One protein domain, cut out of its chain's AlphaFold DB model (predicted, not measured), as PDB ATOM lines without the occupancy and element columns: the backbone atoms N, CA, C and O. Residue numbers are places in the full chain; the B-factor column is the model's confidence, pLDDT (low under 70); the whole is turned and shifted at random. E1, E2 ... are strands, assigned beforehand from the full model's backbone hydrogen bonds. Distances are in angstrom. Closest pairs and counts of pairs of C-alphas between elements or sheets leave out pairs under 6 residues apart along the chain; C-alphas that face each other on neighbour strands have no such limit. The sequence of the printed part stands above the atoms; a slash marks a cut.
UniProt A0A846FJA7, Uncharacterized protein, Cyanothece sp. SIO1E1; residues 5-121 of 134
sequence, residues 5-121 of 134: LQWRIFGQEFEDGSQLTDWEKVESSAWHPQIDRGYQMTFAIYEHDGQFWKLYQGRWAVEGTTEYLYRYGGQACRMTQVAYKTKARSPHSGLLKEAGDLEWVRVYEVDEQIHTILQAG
ATOM      1  N   LEU A   5     -39.800   5.914  17.560       93.75
ATOM      2  CA  LEU A   5     -40.906   6.360  16.724       93.75
ATOM      3  C   LEU A   5     -40.369   6.852  15.378       93.75
ATOM      4  O   LEU A   5     -39.604   7.818  15.313       93.75
ATOM      5  N   GLN A   6     -40.731   6.148  14.306       94.38
ATOM      6  CA  GLN A   6     -40.335   6.513  12.944       94.38
ATOM      7  C   GLN A   6     -41.162   7.675  12.410       94.38
ATOM      8  O   GLN A   6     -42.317   7.866  12.789       94.38
ATOM      9  N   TRP A   7     -40.601   8.392  11.439       93.44
ATOM     10  CA  TRP A   7     -41.400   9.250  10.573       93.44
ATOM     11  C   TRP A   7     -42.287   8.396   9.668       93.44
ATOM     12  O   TRP A   7     -41.786   7.505   8.982       93.44
ATOM     13  N   ARG A   8     -43.580   8.714   9.605       93.69
ATOM     14  CA  ARG A   8     -44.425   8.301   8.481       93.69
ATOM     15  C   ARG A   8     -44.172   9.199   7.277       93.69
ATOM     16  O   ARG A   8     -43.979   8.707   6.170       93.69
ATOM     17  N   ILE A   9     -44.123  10.510   7.517       90.19
ATOM     18  CA  ILE A   9     -43.746  11.534   6.541       90.19
ATOM     19  C   ILE A   9     -42.601  12.336   7.146       90.19
ATOM     20  O   ILE A   9     -42.754  12.982   8.184       90.19
ATOM     21  N   PHE A  10     -41.436  12.278   6.508       87.44
ATOM     22  CA  PHE A  10     -40.206  12.835   7.060       87.44
ATOM     23  C   PHE A  10     -40.328  14.329   7.391       87.44
ATOM     24  O   PHE A  10     -40.574  15.155   6.512       87.44
ATOM     25  N   GLY A  11     -40.124  14.667   8.669       84.94
ATOM     26  CA  GLY A  11     -40.202  16.035   9.181       84.94
ATOM     27  C   GLY A  11     -41.620  16.592   9.341       84.94
ATOM     28  O   GLY A  11     -41.745  17.777   9.631       84.94
ATOM     29  N   GLN A  12     -42.662  15.779   9.140       87.31
ATOM     30  CA  GLN A  12     -44.060  16.212   9.220       87.31
ATOM     31  C   GLN A  12     -44.868  15.356  10.196       87.31
ATOM     32  O   GLN A  12     -45.401  15.883  11.164       87.31
ATOM     33  N   GLU A  13     -44.912  14.041   9.976       94.12
ATOM     34  CA  GLU A  13     -45.794  13.127  10.707       94.12
ATOM     35  C   GLU A  13     -45.024  11.883  11.154       94.12
ATOM     36  O   GLU A  13     -44.272  11.286  10.375       94.12
ATOM     37  N   PHE A  14     -45.234  11.464  12.395       95.06
ATOM     38  CA  PHE A  14     -44.730  10.213  12.937       95.06
ATOM     39  C   PHE A  14     -45.669   9.040  12.645       95.06
ATOM     40  O   PHE A  14     -46.848   9.186  12.342       95.06
ATOM     41  N   GLU A  15     -45.152   7.821  12.741       94.25
ATOM     42  CA  GLU A  15     -45.906   6.596  12.458       94.25
ATOM     43  C   GLU A  15     -47.117   6.355  13.371       94.25
ATOM     44  O   GLU A  15     -47.989   5.562  13.011       94.25
ATOM     45  N   ASP A  16     -47.195   7.040  14.513       92.81
ATOM     46  CA  ASP A  16     -48.362   7.038  15.393       92.81
ATOM     47  C   ASP A  16     -49.400   8.127  15.062       92.81
ATOM     48  O   ASP A  16     -50.421   8.210  15.740       92.81
ATOM     49  N   GLY A  17     -49.166   8.910  14.004       94.31
ATOM     50  CA  GLY A  17     -50.039   9.979  13.521       94.31
ATOM     51  C   GLY A  17     -49.805  11.343  14.170       94.31
ATOM     52  O   GLY A  17     -50.441  12.304  13.752       94.31
ATOM     53  N   SER A  18     -48.912  11.447  15.161       95.00
ATOM     54  CA  SER A  18     -48.563  12.737  15.758       95.00
ATOM     55  C   SER A  18     -47.671  13.565  14.832       95.00
ATOM     56  O   SER A  18     -46.893  13.036  14.033       95.00
ATOM     57  N   GLN A  19     -47.765  14.883  14.949       95.06
ATOM     58  CA  GLN A  19     -46.856  15.844  14.339       95.06
ATOM     59  C   GLN A  19     -45.904  16.389  15.404       95.06
ATOM     60  O   GLN A  19     -46.230  16.435  16.586       95.06
ATOM     61  N   LEU A  20     -44.734  16.888  14.996       91.88
ATOM     62  CA  LEU A  20     -43.789  17.491  15.947       91.88
ATOM     63  C   LEU A  20     -44.382  18.711  16.680       91.88
ATOM     64  O   LEU A  20     -43.956  19.034  17.781       91.88
ATOM     65  N   THR A  21     -45.361  19.391  16.081       94.12
ATOM     66  CA  THR A  21     -46.095  20.494  16.717       94.12
ATOM     67  C   THR A  21     -46.969  20.051  17.886       94.12
ATOM     68  O   THR A  21     -47.335  20.892  18.701       94.12
ATOM     69  N   ASP A  22     -47.277  18.758  17.981       95.62
ATOM     70  CA  ASP A  22     -48.057  18.174  19.077       95.62
ATOM     71  C   ASP A  22     -47.166  17.826  20.285       95.62
ATOM     72  O   ASP A  22     -47.647  17.303  21.290       95.62
ATOM     73  N   TRP A  23     -45.849  18.032  20.161       96.00
ATOM     74  CA  TRP A  23     -44.843  17.634  21.139       96.00
ATOM     75  C   TRP A  23     -44.297  18.872  21.849       96.00
ATOM     76  O   TRP A  23     -43.844  19.829  21.215       96.00
ATOM     77  N   GLU A  24     -44.275  18.844  23.176       96.81
ATOM     78  CA  GLU A  24     -43.735  19.934  23.980       96.81
ATOM     79  C   GLU A  24     -42.224  19.778  24.124       96.81
ATOM     80  O   GLU A  24     -41.731  18.734  24.534       96.81
ATOM     81  N   LYS A  25     -41.446  20.807  23.793       95.94
ATOM     82  CA  LYS A  25     -39.992  20.754  23.974       95.94
ATOM     83  C   LYS A  25     -39.634  21.006  25.440       95.94
ATOM     84  O   LYS A  25     -39.882  22.094  25.943       95.94
ATOM     85  N   VAL A  26     -38.955  20.044  26.057       96.00
ATOM     86  CA  VAL A  26     -38.511  20.096  27.458       96.00
ATOM     87  C   VAL A  26     -37.128  20.736  27.575       96.00
ATOM     88  O   VAL A  26     -36.922  21.669  28.346       96.00
ATOM     89  N   GLU A  27     -36.165  20.261  26.784       94.44
ATOM     90  CA  GLU A  27     -34.790  20.773  26.797       94.44
ATOM     91  C   GLU A  27     -34.108  20.612  25.434       94.44
ATOM     92  O   GLU A  27     -34.539  19.832  24.582       94.44
ATOM     93  N   SER A  28     -33.013  21.343  25.217       91.06
ATOM     94  CA  SER A  28     -32.187  21.235  24.012       91.06
ATOM     95  C   SER A  28     -30.705  21.270  24.342       91.06
ATOM     96  O   SER A  28     -30.281  22.048  25.196       91.06
ATOM     97  N   SER A  29     -29.908  20.503  23.604       90.00
ATOM     98  CA  SER A  29     -28.454  20.594  23.668       90.00
ATOM     99  C   SER A  29     -27.922  21.792  22.880       90.00
ATOM    100  O   SER A  29     -28.604  22.386  22.037       90.00
ATOM    101  N   ALA A  30     -26.651  22.118  23.104       90.75
ATOM    102  CA  ALA A  30     -25.930  23.044  22.245       90.75
ATOM    103  C   ALA A  30     -25.782  22.485  20.816       90.75
ATOM    104  O   ALA A  30     -25.902  21.285  20.566       90.75
ATOM    105  N   TRP A  31     -25.504  23.375  19.865       90.94
ATOM    106  CA  TRP A  31     -25.127  22.980  18.511       90.94
ATOM    107  C   TRP A  31     -23.667  22.528  18.483       90.94
ATOM    108  O   TRP A  31     -22.769  23.276  18.865       90.94
ATOM    109  N   HIS A  32     -23.430  21.330  17.960       89.00
ATOM    110  CA  HIS A  32     -22.112  20.725  17.836       89.00
ATOM    111  C   HIS A  32     -21.721  20.581  16.358       89.00
ATOM    112  O   HIS A  32     -22.453  19.938  15.594       89.00
ATOM    113  N   PRO A  33     -20.579  21.148  15.926       89.06
ATOM    114  CA  PRO A  33     -20.076  20.985  14.565       89.06
ATOM    115  C   PRO A  33     -19.810  19.519  14.220       89.06
ATOM    116  O   PRO A  33     -19.142  18.809  14.967       89.06
ATOM    117  N   GLN A  34     -20.303  19.080  13.068       87.25
ATOM    118  CA  GLN A  34     -20.011  17.784  12.462       87.25
ATOM    119  C   GLN A  34     -19.038  18.025  11.307       87.25
ATOM    120  O   GLN A  34     -19.448  18.135  10.150       87.25
ATOM    121  N   ILE A  35     -17.755  18.189  11.651       76.44
ATOM    122  CA  ILE A  35     -16.696  18.692  10.754       76.44
ATOM    123  C   ILE A  35     -16.649  17.896   9.445       76.44
ATOM    124  O   ILE A  35     -16.700  18.490   8.372       76.44
ATOM    125  N   ASP A  36     -16.686  16.567   9.529       79.00
ATOM    126  CA  ASP A  36     -16.589  15.679   8.360       79.00
ATOM    127  C   ASP A  36     -17.760  15.812   7.375       79.00
ATOM    128  O   ASP A  36     -17.677  15.357   6.237       79.00
ATOM    129  N   ARG A  37     -18.884  16.391   7.810       74.56
ATOM    130  CA  ARG A  37     -20.132  16.446   7.035       74.56
ATOM    131  C   ARG A  37     -20.632  17.868   6.779       74.56
ATOM    132  O   ARG A  37     -21.705  18.027   6.199       74.56
ATOM    133  N   GLY A  38     -19.885  18.888   7.206       84.56
ATOM    134  CA  GLY A  38     -20.180  20.291   6.904       84.56
ATOM    135  C   GLY A  38     -21.505  20.817   7.474       84.56
ATOM    136  O   GLY A  38     -22.084  21.738   6.906       84.56
ATOM    137  N   TYR A  39     -22.009  20.245   8.573       89.25
ATOM    138  CA  TYR A  39     -23.239  20.707   9.231       89.25
ATOM    139  C   TYR A  39     -23.075  20.790  10.744       89.25
ATOM    140  O   TYR A  39     -22.111  20.276  11.310       89.25
ATOM    141  N   GLN A  40     -24.005  21.455  11.420       92.25
ATOM    142  CA  GLN A  40     -24.075  21.450  12.881       92.25
ATOM    143  C   GLN A  40     -25.256  20.601  13.326       92.25
ATOM    144  O   GLN A  40     -26.315  20.652  12.705       92.25
ATOM    145  N   MET A  41     -25.084  19.849  14.407       92.56
ATOM    146  CA  MET A  41     -26.116  18.980  14.961       92.56
ATOM    147  C   MET A  41     -26.434  19.367  16.400       92.56
ATOM    148  O   MET A  41     -25.539  19.698  17.169       92.56
ATOM    149  N   THR A  42     -27.701  19.281  16.767       93.38
ATOM    150  CA  THR A  42     -28.171  19.336  18.149       93.38
ATOM    151  C   THR A  42     -29.185  18.216  18.376       93.38
ATOM    152  O   THR A  42     -29.608  17.542  17.430       93.38
ATOM    153  N   PHE A  43     -29.585  18.002  19.621       93.44
ATOM    154  CA  PHE A  43     -30.771  17.239  19.958       93.44
ATOM    155  C   PHE A  43     -31.648  18.019  20.933       93.44
ATOM    156  O   PHE A  43     -31.200  18.941  21.612       93.44
ATOM    157  N   ALA A  44     -32.911  17.626  21.011       95.19
ATOM    158  CA  ALA A  44     -33.827  18.101  22.033       95.19
ATOM    159  C   ALA A  44     -34.623  16.937  22.615       95.19
ATOM    160  O   ALA A  44     -34.837  15.930  21.929       95.19
ATOM    161  N   ILE A  45     -35.026  17.098  23.872       96.88
ATOM    162  CA  ILE A  45     -35.983  16.230  24.547       96.88
ATOM    163  C   ILE A  45     -37.356  16.874  24.429       96.88
ATOM    164  O   ILE A  45     -37.510  18.078  24.640       96.88
ATOM    165  N   TYR A  46     -38.334  16.058  24.078       96.75
ATOM    166  CA  TYR A  46     -39.725  16.432  23.935       96.75
ATOM    167  C   TYR A  46     -40.590  15.560  24.836       96.75
ATOM    168  O   TYR A  46     -40.270  14.388  25.026       96.75
ATOM    169  N   GLU A  47     -41.683  16.110  25.338       96.75
ATOM    170  CA  GLU A  47     -42.771  15.378  25.965       96.75
ATOM    171  C   GLU A  47     -43.945  15.255  24.985       96.75
ATOM    172  O   GLU A  47     -44.340  16.226  24.337       96.75
ATOM    173  N   HIS A  48     -44.491  14.051  24.854       95.44
ATOM    174  CA  HIS A  48     -45.712  13.789  24.096       95.44
ATOM    175  C   HIS A  48     -46.400  12.546  24.658       95.44
ATOM    176  O   HIS A  48     -45.730  11.537  24.892       95.44
ATOM    177  N   ASP A  49     -47.715  12.618  24.886       93.88
ATOM    178  CA  ASP A  49     -48.514  11.526  25.467       93.88
ATOM    179  C   ASP A  49     -47.893  10.967  26.771       93.88
ATOM    180  O   ASP A  49     -47.765   9.759  26.988       93.88
ATOM    181  N   GLY A  50     -47.406  11.873  27.630       93.50
ATOM    182  CA  GLY A  50     -46.747  11.537  28.895       93.50
ATOM    183  C   GLY A  50     -45.413  10.795  28.743       93.50
ATOM    184  O   GLY A  50     -44.914  10.257  29.728       93.50
ATOM    185  N   GLN A  51     -44.837  10.726  27.539       95.69
ATOM    186  CA  GLN A  51     -43.540  10.111  27.247       95.69
ATOM    187  C   GLN A  51     -42.480  11.144  26.912       95.69
ATOM    188  O   GLN A  51     -42.780  12.147  26.275       95.69
ATOM    189  N   PHE A  52     -41.219  10.827  27.210       97.00
ATOM    190  CA  PHE A  52     -40.080  11.640  26.789       97.00
ATOM    191  C   PHE A  52     -39.390  11.057  25.559       97.00
ATOM    192  O   PHE A  52     -39.113   9.855  25.491       97.00
ATOM    193  N   TRP A  53     -39.050  11.919  24.605       96.50
ATOM    194  CA  TRP A  53     -38.484  11.545  23.316       96.50
ATOM    195  C   TRP A  53     -37.314  12.439  22.927       96.50
ATOM    196  O   TRP A  53     -37.387  13.657  23.035       96.50
ATOM    197  N   LYS A  54     -36.246  11.849  22.394       96.12
ATOM    198  CA  LYS A  54     -35.105  12.573  21.826       96.12
ATOM    199  C   LYS A  54     -35.201  12.620  20.312       96.12
ATOM    200  O   LYS A  54     -35.306  11.569  19.676       96.12
ATOM    201  N   LEU A  55     -35.053  13.815  19.742       95.12
ATOM    202  CA  LEU A  55     -34.872  14.020  18.304       95.12
ATOM    203  C   LEU A  55     -33.600  14.798  18.000       95.12
ATOM    204  O   LEU A  55     -33.280  15.772  18.680       95.12
ATOM    205  N   TYR A  56     -32.930  14.406  16.918       92.25
ATOM    206  CA  TYR A  56     -31.785  15.124  16.375       92.25
ATOM    207  C   TYR A  56     -32.224  16.145  15.329       92.25
ATOM    208  O   TYR A  56     -33.068  15.867  14.472       92.25
ATOM    209  N   GLN A  57     -31.595  17.314  15.370       92.31
ATOM    210  CA  GLN A  57     -31.774  18.374  14.391       92.31
ATOM    211  C   GLN A  57     -30.417  18.768  13.811       92.31
ATOM    212  O   GLN A  57     -29.459  19.011  14.542       92.31
ATOM    213  N   GLY A  58     -30.341  18.824  12.486       92.00
ATOM    214  CA  GLY A  58     -29.209  19.345  11.736       92.00
ATOM    215  C   GLY A  58     -29.508  20.734  11.180       92.00
ATOM    216  O   GLY A  58     -30.655  21.036  10.831       92.00
ATOM    217  N   ARG A  59     -28.469  21.566  11.065       93.00
ATOM    218  CA  ARG A  59     -28.515  22.814  10.299       93.00
ATOM    219  C   ARG A  59     -27.298  22.990   9.393       93.00
ATOM    220  O   ARG A  59     -26.180  22.658   9.793       93.00
ATOM    221  N   TRP A  60     -27.521  23.559   8.210       92.00
ATOM    222  CA  TRP A  60     -26.505  23.867   7.196       92.00
ATOM    223  C   TRP A  60     -26.512  25.363   6.910       92.00
ATOM    224  O   TRP A  60     -27.585  25.945   6.751       92.00
ATOM    225  N   ALA A  61     -25.332  25.981   6.854       89.88
ATOM    226  CA  ALA A  61     -25.217  27.355   6.375       89.88
ATOM    227  C   ALA A  61     -25.521  27.384   4.871       89.88
ATOM    228  O   ALA A  61     -25.015  26.540   4.130       89.88
ATOM    229  N   VAL A  62     -26.351  28.328   4.430       88.00
ATOM    230  CA  VAL A  62     -26.688  28.481   3.010       88.00
ATOM    231  C   VAL A  62     -25.753  29.514   2.386       88.00
ATOM    232  O   VAL A  62     -25.704  30.663   2.831       88.00
ATOM    233  N   GLU A  63     -24.999  29.101   1.365       87.31
ATOM    234  CA  GLU A  63     -24.014  29.950   0.690       87.31
ATOM    235  C   GLU A  63     -24.652  31.240   0.155       87.31
ATOM    236  O   GLU A  63     -25.741  31.227  -0.416       87.31
ATOM    237  N   GLY A  64     -23.974  32.370   0.369       90.06
ATOM    238  CA  GLY A  64     -24.459  33.686  -0.055       90.06
ATOM    239  C   GLY A  64     -25.562  34.285   0.825       90.06
ATOM    240  O   GLY A  64     -26.090  35.339   0.482       90.06
ATOM    241  N   THR A  65     -25.901  33.661   1.958       90.00
ATOM    242  CA  THR A  65     -26.921  34.164   2.893       90.00
ATOM    243  C   THR A  65     -26.429  34.149   4.344       90.00
ATOM    244  O   THR A  65     -25.400  33.554   4.666       90.00
ATOM    245  N   THR A  66     -27.187  34.783   5.240       87.25
ATOM    246  CA  THR A  66     -27.016  34.664   6.699       87.25
ATOM    247  C   THR A  66     -27.952  33.621   7.319       87.25
ATOM    248  O   THR A  66     -28.061  33.541   8.543       87.25
ATOM    249  N   GLU A  67     -28.658  32.845   6.495       91.31
ATOM    250  CA  GLU A  67     -29.686  31.905   6.934       91.31
ATOM    251  C   GLU A  67     -29.153  30.475   7.077       91.31
ATOM    252  O   GLU A  67     -28.130  30.078   6.510       91.31
ATOM    253  N   TYR A  68     -29.894  29.679   7.850       90.88
ATOM    254  CA  TYR A  68     -29.649  28.253   8.016       90.88
ATOM    255  C   TYR A  68     -30.800  27.438   7.435       90.88
ATOM    256  O   TYR A  68     -31.971  27.699   7.709       90.88
ATOM    257  N   LEU A  69     -30.457  26.374   6.713       90.56
ATOM    258  CA  LEU A  69     -31.394  25.310   6.384       90.56
ATOM    259  C   LEU A  69     -31.475  24.341   7.562       90.56
ATOM    260  O   LEU A  69     -30.443  23.828   7.985       90.56
ATOM    261  N   TYR A  70     -32.676  24.039   8.054       90.25
ATOM    262  CA  TYR A  70     -32.885  23.092   9.155       90.25
ATOM    263  C   TYR A  70     -33.533  21.797   8.666       90.25
ATOM    264  O   TYR A  70     -34.439  21.814   7.825       90.25
ATOM    265  N   ARG A  71     -33.096  20.660   9.216       87.62
ATOM    266  CA  ARG A  71     -33.733  19.348   9.027       87.62
ATOM    267  C   ARG A  71     -33.723  18.571  10.335       87.62
ATOM    268  O   ARG A  71     -32.729  18.582  11.054       87.62
ATOM    269  N   TYR A  72     -34.807  17.860  10.611       86.69
ATOM    270  CA  TYR A  72     -34.788  16.777  11.590       86.69
ATOM    271  C   TYR A  72     -34.258  15.518  10.921       86.69
ATOM    272  O   TYR A  72     -34.443  15.350   9.721       86.69
ATOM    273  N   GLY A  73     -33.560  14.669  11.666       78.81
ATOM    274  CA  GLY A  73     -33.011  13.418  11.151       78.81
ATOM    275  C   GLY A  73     -33.399  12.227  12.018       78.81
ATOM    276  O   GLY A  73     -33.560  12.366  13.229       78.81
ATOM    277  N   GLY A  74     -33.489  11.051  11.392       86.31
ATOM    278  CA  GLY A  74     -33.665   9.768  12.077       86.31
ATOM    279  C   GLY A  74     -35.014   9.590  12.777       86.31
ATOM    280  O   GLY A  74     -35.942  10.361  12.574       86.31
ATOM    281  N   GLN A  75     -35.108   8.538  13.585       92.44
ATOM    282  CA  GLN A  75     -36.253   8.229  14.450       92.44
ATOM    283  C   GLN A  75     -36.192   9.019  15.765       92.44
ATOM    284  O   GLN A  75     -35.100   9.363  16.228       92.44
ATOM    285  N   ALA A  76     -37.338   9.227  16.412       94.88
ATOM    286  CA  ALA A  76     -37.368   9.642  17.811       94.88
ATOM    287  C   ALA A  76     -37.012   8.449  18.708       94.88
ATOM    288  O   ALA A  76     -37.502   7.344  18.480       94.88
ATOM    289  N   CYS A  77     -36.188   8.647  19.733       95.56
ATOM    290  CA  CYS A  77     -35.864   7.606  20.718       95.56
ATOM    291  C   CYS A  77     -36.559   7.913  22.041       95.56
ATOM    292  O   CYS A  77     -36.482   9.048  22.496       95.56
ATOM    293  N   ARG A  78     -37.198   6.924  22.675       95.75
ATOM    294  CA  ARG A  78     -37.837   7.096  23.987       95.75
ATOM    295  C   ARG A  78     -36.778   7.183  25.083       95.75
ATOM    296  O   ARG A  78     -35.855   6.362  25.118       95.75
ATOM    297  N   MET A  79     -36.924   8.158  25.970       97.19
ATOM    298  CA  MET A  79     -35.899   8.557  26.930       97.19
ATOM    299  C   MET A  79     -36.387   8.476  28.374       97.19
ATOM    300  O   MET A  79     -37.578   8.589  28.654       97.19
ATOM    301  N   THR A  80     -35.435   8.337  29.290       96.94
ATOM    302  CA  THR A  80     -35.616   8.536  30.728       96.94
ATOM    303  C   THR A  80     -34.480   9.407  31.247       96.94
ATOM    304  O   THR A  80     -33.343   9.274  30.786       96.94
ATOM    305  N   GLN A  81     -34.772  10.281  32.207       97.69
ATOM    306  CA  GLN A  81     -33.743  11.047  32.894       97.69
ATOM    307  C   GLN A  81     -33.246  10.262  34.103       97.69
ATOM    308  O   GLN A  81     -34.038   9.820  34.943       97.69
ATOM    309  N   VAL A  82     -31.931  10.108  34.202       98.12
ATOM    310  CA  VAL A  82     -31.268   9.403  35.298       98.12
ATOM    311  C   VAL A  82     -30.243  10.291  35.985       98.12
ATOM    312  O   VAL A  82     -29.659  11.176  35.361       98.12
ATOM    313  N   ALA A  83     -29.999  10.001  37.260       98.31
ATOM    314  CA  ALA A  83     -28.800  10.403  37.978       98.31
ATOM    315  C   ALA A  83     -27.859   9.205  38.138       98.31
ATOM    316  O   ALA A  83     -28.306   8.099  38.458       98.31
ATOM    317  N   TYR A  84     -26.556   9.425  37.976       98.25
ATOM    318  CA  TYR A  84     -25.545   8.397  38.221       98.25
ATOM    319  C   TYR A  84     -25.334   8.188  39.725       98.25
ATOM    320  O   TYR A  84     -25.048   9.125  40.467       98.25
ATOM    321  N   LYS A  85     -25.454   6.944  40.191       98.12
ATOM    322  CA  LYS A  85     -25.214   6.543  41.589       98.12
ATOM    323  C   LYS A  85     -23.727   6.534  41.932       98.12
ATOM    324  O   LYS A  85     -23.345   6.797  43.067       98.12
ATOM    325  N   THR A  86     -22.898   6.194  40.951       96.88
ATOM    326  CA  THR A  86     -21.450   6.023  41.082       96.88
ATOM    327  C   THR A  86     -20.753   6.506  39.815       96.88
ATOM    328  O   THR A  86     -21.388   6.723  38.782       96.88
ATOM    329  N   LYS A  87     -19.429   6.661  39.885       97.81
ATOM    330  CA  LYS A  87     -18.617   6.951  38.707       97.81
ATOM    331  C   LYS A  87     -18.657   5.767  37.739       97.81
ATOM    332  O   LYS A  87     -18.159   4.690  38.068       97.81
ATOM    333  N   ALA A  88     -19.209   5.971  36.549       97.31
ATOM    334  CA  ALA A  88     -19.390   4.919  35.555       97.31
ATOM    335  C   ALA A  88     -19.308   5.478  34.131       97.31
ATOM    336  O   ALA A  88     -19.471   6.673  33.892       97.31
ATOM    337  N   ARG A  89     -19.035   4.604  33.159       97.06
ATOM    338  CA  ARG A  89     -19.147   4.971  31.746       97.06
ATOM    339  C   ARG A  89     -20.616   4.912  31.344       97.06
ATOM    340  O   ARG A  89     -21.251   3.881  31.534       97.06
ATOM    341  N   SER A  90     -21.122   5.994  30.760       96.06
ATOM    342  CA  SER A  90     -22.494   6.072  30.271       96.06
ATOM    343  C   SER A  90     -22.757   5.006  29.207       96.06
ATOM    344  O   SER A  90     -22.026   4.973  28.209       96.06
ATOM    345  N   PRO A  91     -23.806   4.177  29.354       93.06
ATOM    346  CA  PRO A  91     -24.223   3.260  28.295       93.06
ATOM    347  C   PRO A  91     -24.805   4.008  27.086       93.06
ATOM    348  O   PRO A  91     -24.827   3.459  25.989       93.06
ATOM    349  N   HIS A  92     -25.236   5.264  27.266       92.88
ATOM    350  CA  HIS A  92     -25.843   6.078  26.215       92.88
ATOM    351  C   HIS A  92     -24.810   6.880  25.413       92.88
ATOM    352  O   HIS A  92     -24.753   6.786  24.188       92.88
ATOM    353  N   SER A  93     -23.995   7.694  26.092       90.44
ATOM    354  CA  SER A  93     -23.031   8.595  25.446       90.44
ATOM    355  C   SER A  93     -21.607   8.042  25.398       90.44
ATOM    356  O   SER A  93     -20.756   8.607  24.715       90.44
ATOM    357  N   GLY A  94     -21.310   6.964  26.133       93.62
ATOM    358  CA  GLY A  94     -19.956   6.420  26.268       93.62
ATOM    359  C   GLY A  94     -19.000   7.301  27.084       93.62
ATOM    360  O   GLY A  94     -17.835   6.922  27.262       93.62
ATOM    361  N   LEU A  95     -19.470   8.453  27.577       94.44
ATOM    362  CA  LEU A  95     -18.713   9.389  28.403       94.44
ATOM    363  C   LEU A  95     -18.549   8.850  29.824       94.44
ATOM    364  O   LEU A  95     -19.415   8.144  30.333       94.44
ATOM    365  N   LEU A  96     -17.440   9.194  30.474       97.75
ATOM    366  CA  LEU A  96     -17.265   8.924  31.899       97.75
ATOM    367  C   LEU A  96     -18.077   9.950  32.695       97.75
ATOM    368  O   LEU A  96     -17.896  11.149  32.497       97.75
ATOM    369  N   LYS A  97     -18.970   9.462  33.554       98.00
ATOM    370  CA  LYS A  97     -19.868  10.252  34.399       98.00
ATOM    371  C   LYS A  97     -19.450  10.115  35.852       98.00
ATOM    372  O   LYS A  97     -19.004   9.040  36.259       98.00
ATOM    373  N   GLU A  98     -19.582  11.188  36.615       98.19
ATOM    374  CA  GLU A  98     -19.386  11.189  38.063       98.19
ATOM    375  C   GLU A  98     -20.704  10.882  38.792       98.19
ATOM    376  O   GLU A  98     -21.792  10.954  38.221       98.19
ATOM    377  N   ALA A  99     -20.622  10.526  40.078       97.75
ATOM    378  CA  ALA A  99     -21.821  10.349  40.894       97.75
ATOM    379  C   ALA A  99     -22.587  11.679  41.025       97.75
ATOM    380  O   ALA A  99     -21.997  12.713  41.334       97.75
ATOM    381  N   GLY A 100     -23.902  11.638  40.818       97.56
ATOM    382  CA  GLY A 100     -24.783  12.805  40.795       97.56
ATOM    383  C   GLY A 100     -24.949  13.450  39.417       97.56
ATOM    384  O   GLY A 100     -25.868  14.253  39.260       97.56
ATOM    385  N   ASP A 101     -24.137  13.086  38.417       97.88
ATOM    386  CA  ASP A 101     -24.329  13.578  37.050       97.88
ATOM    387  C   ASP A 101     -25.701  13.164  36.514       97.88
ATOM    388  O   ASP A 101     -26.174  12.054  36.773       97.88
ATOM    389  N   LEU A 102     -26.315  14.046  35.725       96.88
ATOM    390  CA  LEU A 102     -27.598  13.795  35.076       96.88
ATOM    391  C   LEU A 102     -27.412  13.459  33.597       96.88
ATOM    392  O   LEU A 102     -26.530  13.996  32.914       96.88
ATOM    393  N   GLU A 103     -28.265  12.582  33.080       96.12
ATOM    394  CA  GLU A 103     -28.319  12.279  31.653       96.12
ATOM    395  C   GLU A 103     -29.699  11.774  31.236       96.12
ATOM    396  O   GLU A 103     -30.352  11.025  31.960       96.12
ATOM    397  N   TRP A 104     -30.119  12.144  30.027       96.69
ATOM    398  CA  TRP A 104     -31.199  11.452  29.335       96.69
ATOM    399  C   TRP A 104     -30.640  10.240  28.599       96.69
ATOM    400  O   TRP A 104     -29.869  10.382  27.647       96.69
ATOM    401  N   VAL A 105     -31.051   9.051  29.022       96.62
ATOM    402  CA  VAL A 105     -30.654   7.769  28.427       96.62
ATOM    403  C   VAL A 105     -31.856   7.115  27.756       96.62
ATOM    404  O   VAL A 105     -33.002   7.414  28.100       96.62
ATOM    405  N   ARG A 106     -31.633   6.233  26.772       95.94
ATOM    406  CA  ARG A 106     -32.756   5.486  26.187       95.94
ATOM    407  C   ARG A 106     -33.335   4.566  27.251       95.94
ATOM    408  O   ARG A 106     -32.592   4.005  28.048       95.94
ATOM    409  N   VAL A 107     -34.650   4.372  27.240       94.81
ATOM    410  CA  VAL A 107     -35.346   3.583  28.279       94.81
ATOM    411  C   VAL A 107     -34.761   2.177  28.481       94.81
ATOM    412  O   VAL A 107     -34.712   1.692  29.601       94.81
ATOM    413  N   TYR A 108     -34.258   1.542  27.420       92.62
ATOM    414  CA  TYR A 108     -33.651   0.206  27.477       92.62
ATOM    415  C   TYR A 108     -32.151   0.207  27.834       92.62
ATOM    416  O   TYR A 108     -31.542  -0.854  27.904       92.62
ATOM    417  N   GLU A 109     -31.542   1.381  28.015       96.25
ATOM    418  CA  GLU A 109     -30.148   1.562  28.457       96.25
ATOM    419  C   GLU A 109     -30.058   1.911  29.946       96.25
ATOM    420  O   GLU A 109     -28.975   2.180  30.466       96.25
ATOM    421  N   VAL A 110     -31.196   1.949  30.640       96.12
ATOM    422  CA  VAL A 110     -31.223   2.177  32.079       96.12
ATOM    423  C   VAL A 110     -30.669   0.941  32.778       96.12
ATOM    424  O   VAL A 110     -31.273  -0.125  32.743       96.12
ATOM    425  N   ASP A 111     -29.526   1.105  33.435       96.00
ATOM    426  CA  ASP A 111     -28.947   0.104  34.321       96.00
ATOM    427  C   ASP A 111     -29.177   0.511  35.783       96.00
ATOM    428  O   ASP A 111     -28.612   1.488  36.275       96.00
ATOM    429  N   GLU A 112     -30.018  -0.244  36.490       95.56
ATOM    430  CA  GLU A 112     -30.387   0.026  37.882       95.56
ATOM    431  C   GLU A 112     -29.208  -0.058  38.860       95.56
ATOM    432  O   GLU A 112     -29.288   0.502  39.956       95.56
ATOM    433  N   GLN A 113     -28.100  -0.711  38.501       96.12
ATOM    434  CA  GLN A 113     -26.913  -0.762  39.357       96.12
ATOM    435  C   GLN A 113     -26.197   0.591  39.403       96.12
ATOM    436  O   GLN A 113     -25.664   0.969  40.449       96.12
ATOM    437  N   ILE A 114     -26.225   1.344  38.301       97.06
ATOM    438  CA  ILE A 114     -25.510   2.621  38.163       97.06
ATOM    439  C   ILE A 114     -26.433   3.839  38.079       97.06
ATOM    440  O   ILE A 114     -25.970   4.950  38.318       97.06
ATOM    441  N   HIS A 115     -27.725   3.664  37.797       98.38
ATOM    442  CA  HIS A 115     -28.683   4.755  37.627       98.38
ATOM    443  C   HIS A 115     -29.757   4.782  38.713       98.38
ATOM    444  O   HIS A 115     -30.300   3.754  39.121       98.38
ATOM    445  N   THR A 116     -30.119   5.994  39.123       98.12
ATOM    446  CA  THR A 116     -31.396   6.311  39.767       98.12
ATOM    447  C   THR A 116     -32.272   7.014  38.738       98.12
ATOM    448  O   THR A 116     -31.867   8.042  38.200       98.12
ATOM    449  N   ILE A 117     -33.462   6.482  38.460       97.38
ATOM    450  CA  ILE A 117     -34.431   7.143  37.579       97.38
ATOM    451  C   ILE A 117     -34.991   8.367  38.309       97.38
ATOM    452  O   ILE A 117     -35.519   8.239  39.411       97.38
ATOM    453  N   LEU A 118     -34.868   9.540  37.690       96.81
ATOM    454  CA  LEU A 118     -35.451  10.788  38.189       96.81
ATOM    455  C   LEU A 118     -36.769  11.102  37.490       96.81
ATOM    456  O   LEU A 118     -37.732  11.514  38.131       96.81
ATOM    457  N   GLN A 119     -36.803  10.884  36.174       95.12
ATOM    458  CA  GLN A 119     -37.966  11.157  35.345       95.12
ATOM    459  C   GLN A 119     -38.143  10.032  34.323       95.12
ATOM    460  O   GLN A 119     -37.203   9.634  33.623       95.12
ATOM    461  N   ALA A 120     -39.360   9.504  34.248       94.31
ATOM    462  CA  ALA A 120     -39.757   8.469  33.306       94.31
ATOM    463  C   ALA A 120     -41.098   8.832  32.684       94.31
ATOM    464  O   ALA A 120     -41.920   9.497  33.317       94.31
ATOM    465  N   GLY A 121     -41.296   8.392  31.445       91.50
ATOM    466  CA  GLY A 121     -42.599   8.503  30.812       91.50
ATOM    467  C   GLY A 121     -43.648   7.658  31.541       91.50
ATOM    468  O   GLY A 121     -43.319   6.653  32.177       91.50
TER     469      GLY A 121
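This is residues 5 to 121 of the 134 residues of an uncharacterized protein of Cyanothece sp. SIO1E1 (UniProt A0A846FJA7). A strongly twisted, branched sheet is built round the long strands E4, E5 and E6, with E2 and E3 one after the other along the same edge of E4, E3 beside residues 39 to 41 and E2 beside residues 43 to 47; E6 bends sharply and runs on into a second, smaller part with E7, E8 and the long loop of residues 85 to 101. The short strand E1 and the loop after it make a small piece at the side of this sheet, near the bend of E6. The printed part has 117 residues, with no named helix and eight named strands, E1 to E8 in order along the chain, and its class is all strand. The seven strands E2 to E8 form the branched sheet, with antiparallel neighbour pairs. The whole is flat, spanning 50 by 34 by 19 A, and only just compact, close to loose, with a radius of gyration of the C-alphas of 16.0 A.

E1 is residues 7 to 9, 5.2 A long, with C-alpha 7 at (-41.400, 9.250, 10.573). E2 is residues 24 to 28, 11.6 A, and E3 residues 32 to 34, 6.5 A. E4 is residues 39 to 48, 27.8 A, and E5 residues 51 to 61, 32.7 A. E6, the longest strand, is residues 68 to 84, 36.4 A, and bends by 82 degrees at Gln 75, whose C-alpha is at (-36.253, 8.229, 14.450). E7 is residues 102 to 106, 13.2 A. E8 is residues 115 to 119, 11.5 A, with C-alpha 119 at (-37.966, 11.157, 35.345).

E3 to E7 form a meander, each strand the antiparallel neighbour of the one before. E2 and E3 lie on one side of E4, and E5 lies on the other side. N 26 and O 45 are 2.8 A apart between E2 and E4, and N 32 and O 41 are 2.8 A apart between E3 and E4. The hairpin E4 and E5 has N 42 and O 57 at 2.8 A. The hairpin E5 and E6 has N 58 and O 71 at 2.8 A. E5, beside residues 68 to 79, and E8, beside residues 80 to 84, lie on one side of E6, with E7 on the other side. N 82 and O 103 of the hairpin E6 and E7 are 2.9 A apart, as are N 83 and O 116 between E6 and E8. E1 pairs with no named strand, but its residues 7 to 9 pair with residues 13 to 14, antiparallel; its closest C-alpha pair with E6 is that of Trp 7 and Gln 75, 6.5 A.

The two C-alphas farthest apart, those of Gly 64 and Gln 113, are 52.4 A apart. The links E1 to E2 and E6 to E7 are long; in the latter, residues 88 to 89 pair with 96 to 97, antiparallel. The printed part has no cut, its mean pLDDT is 93.3, and no printed residue is under 70.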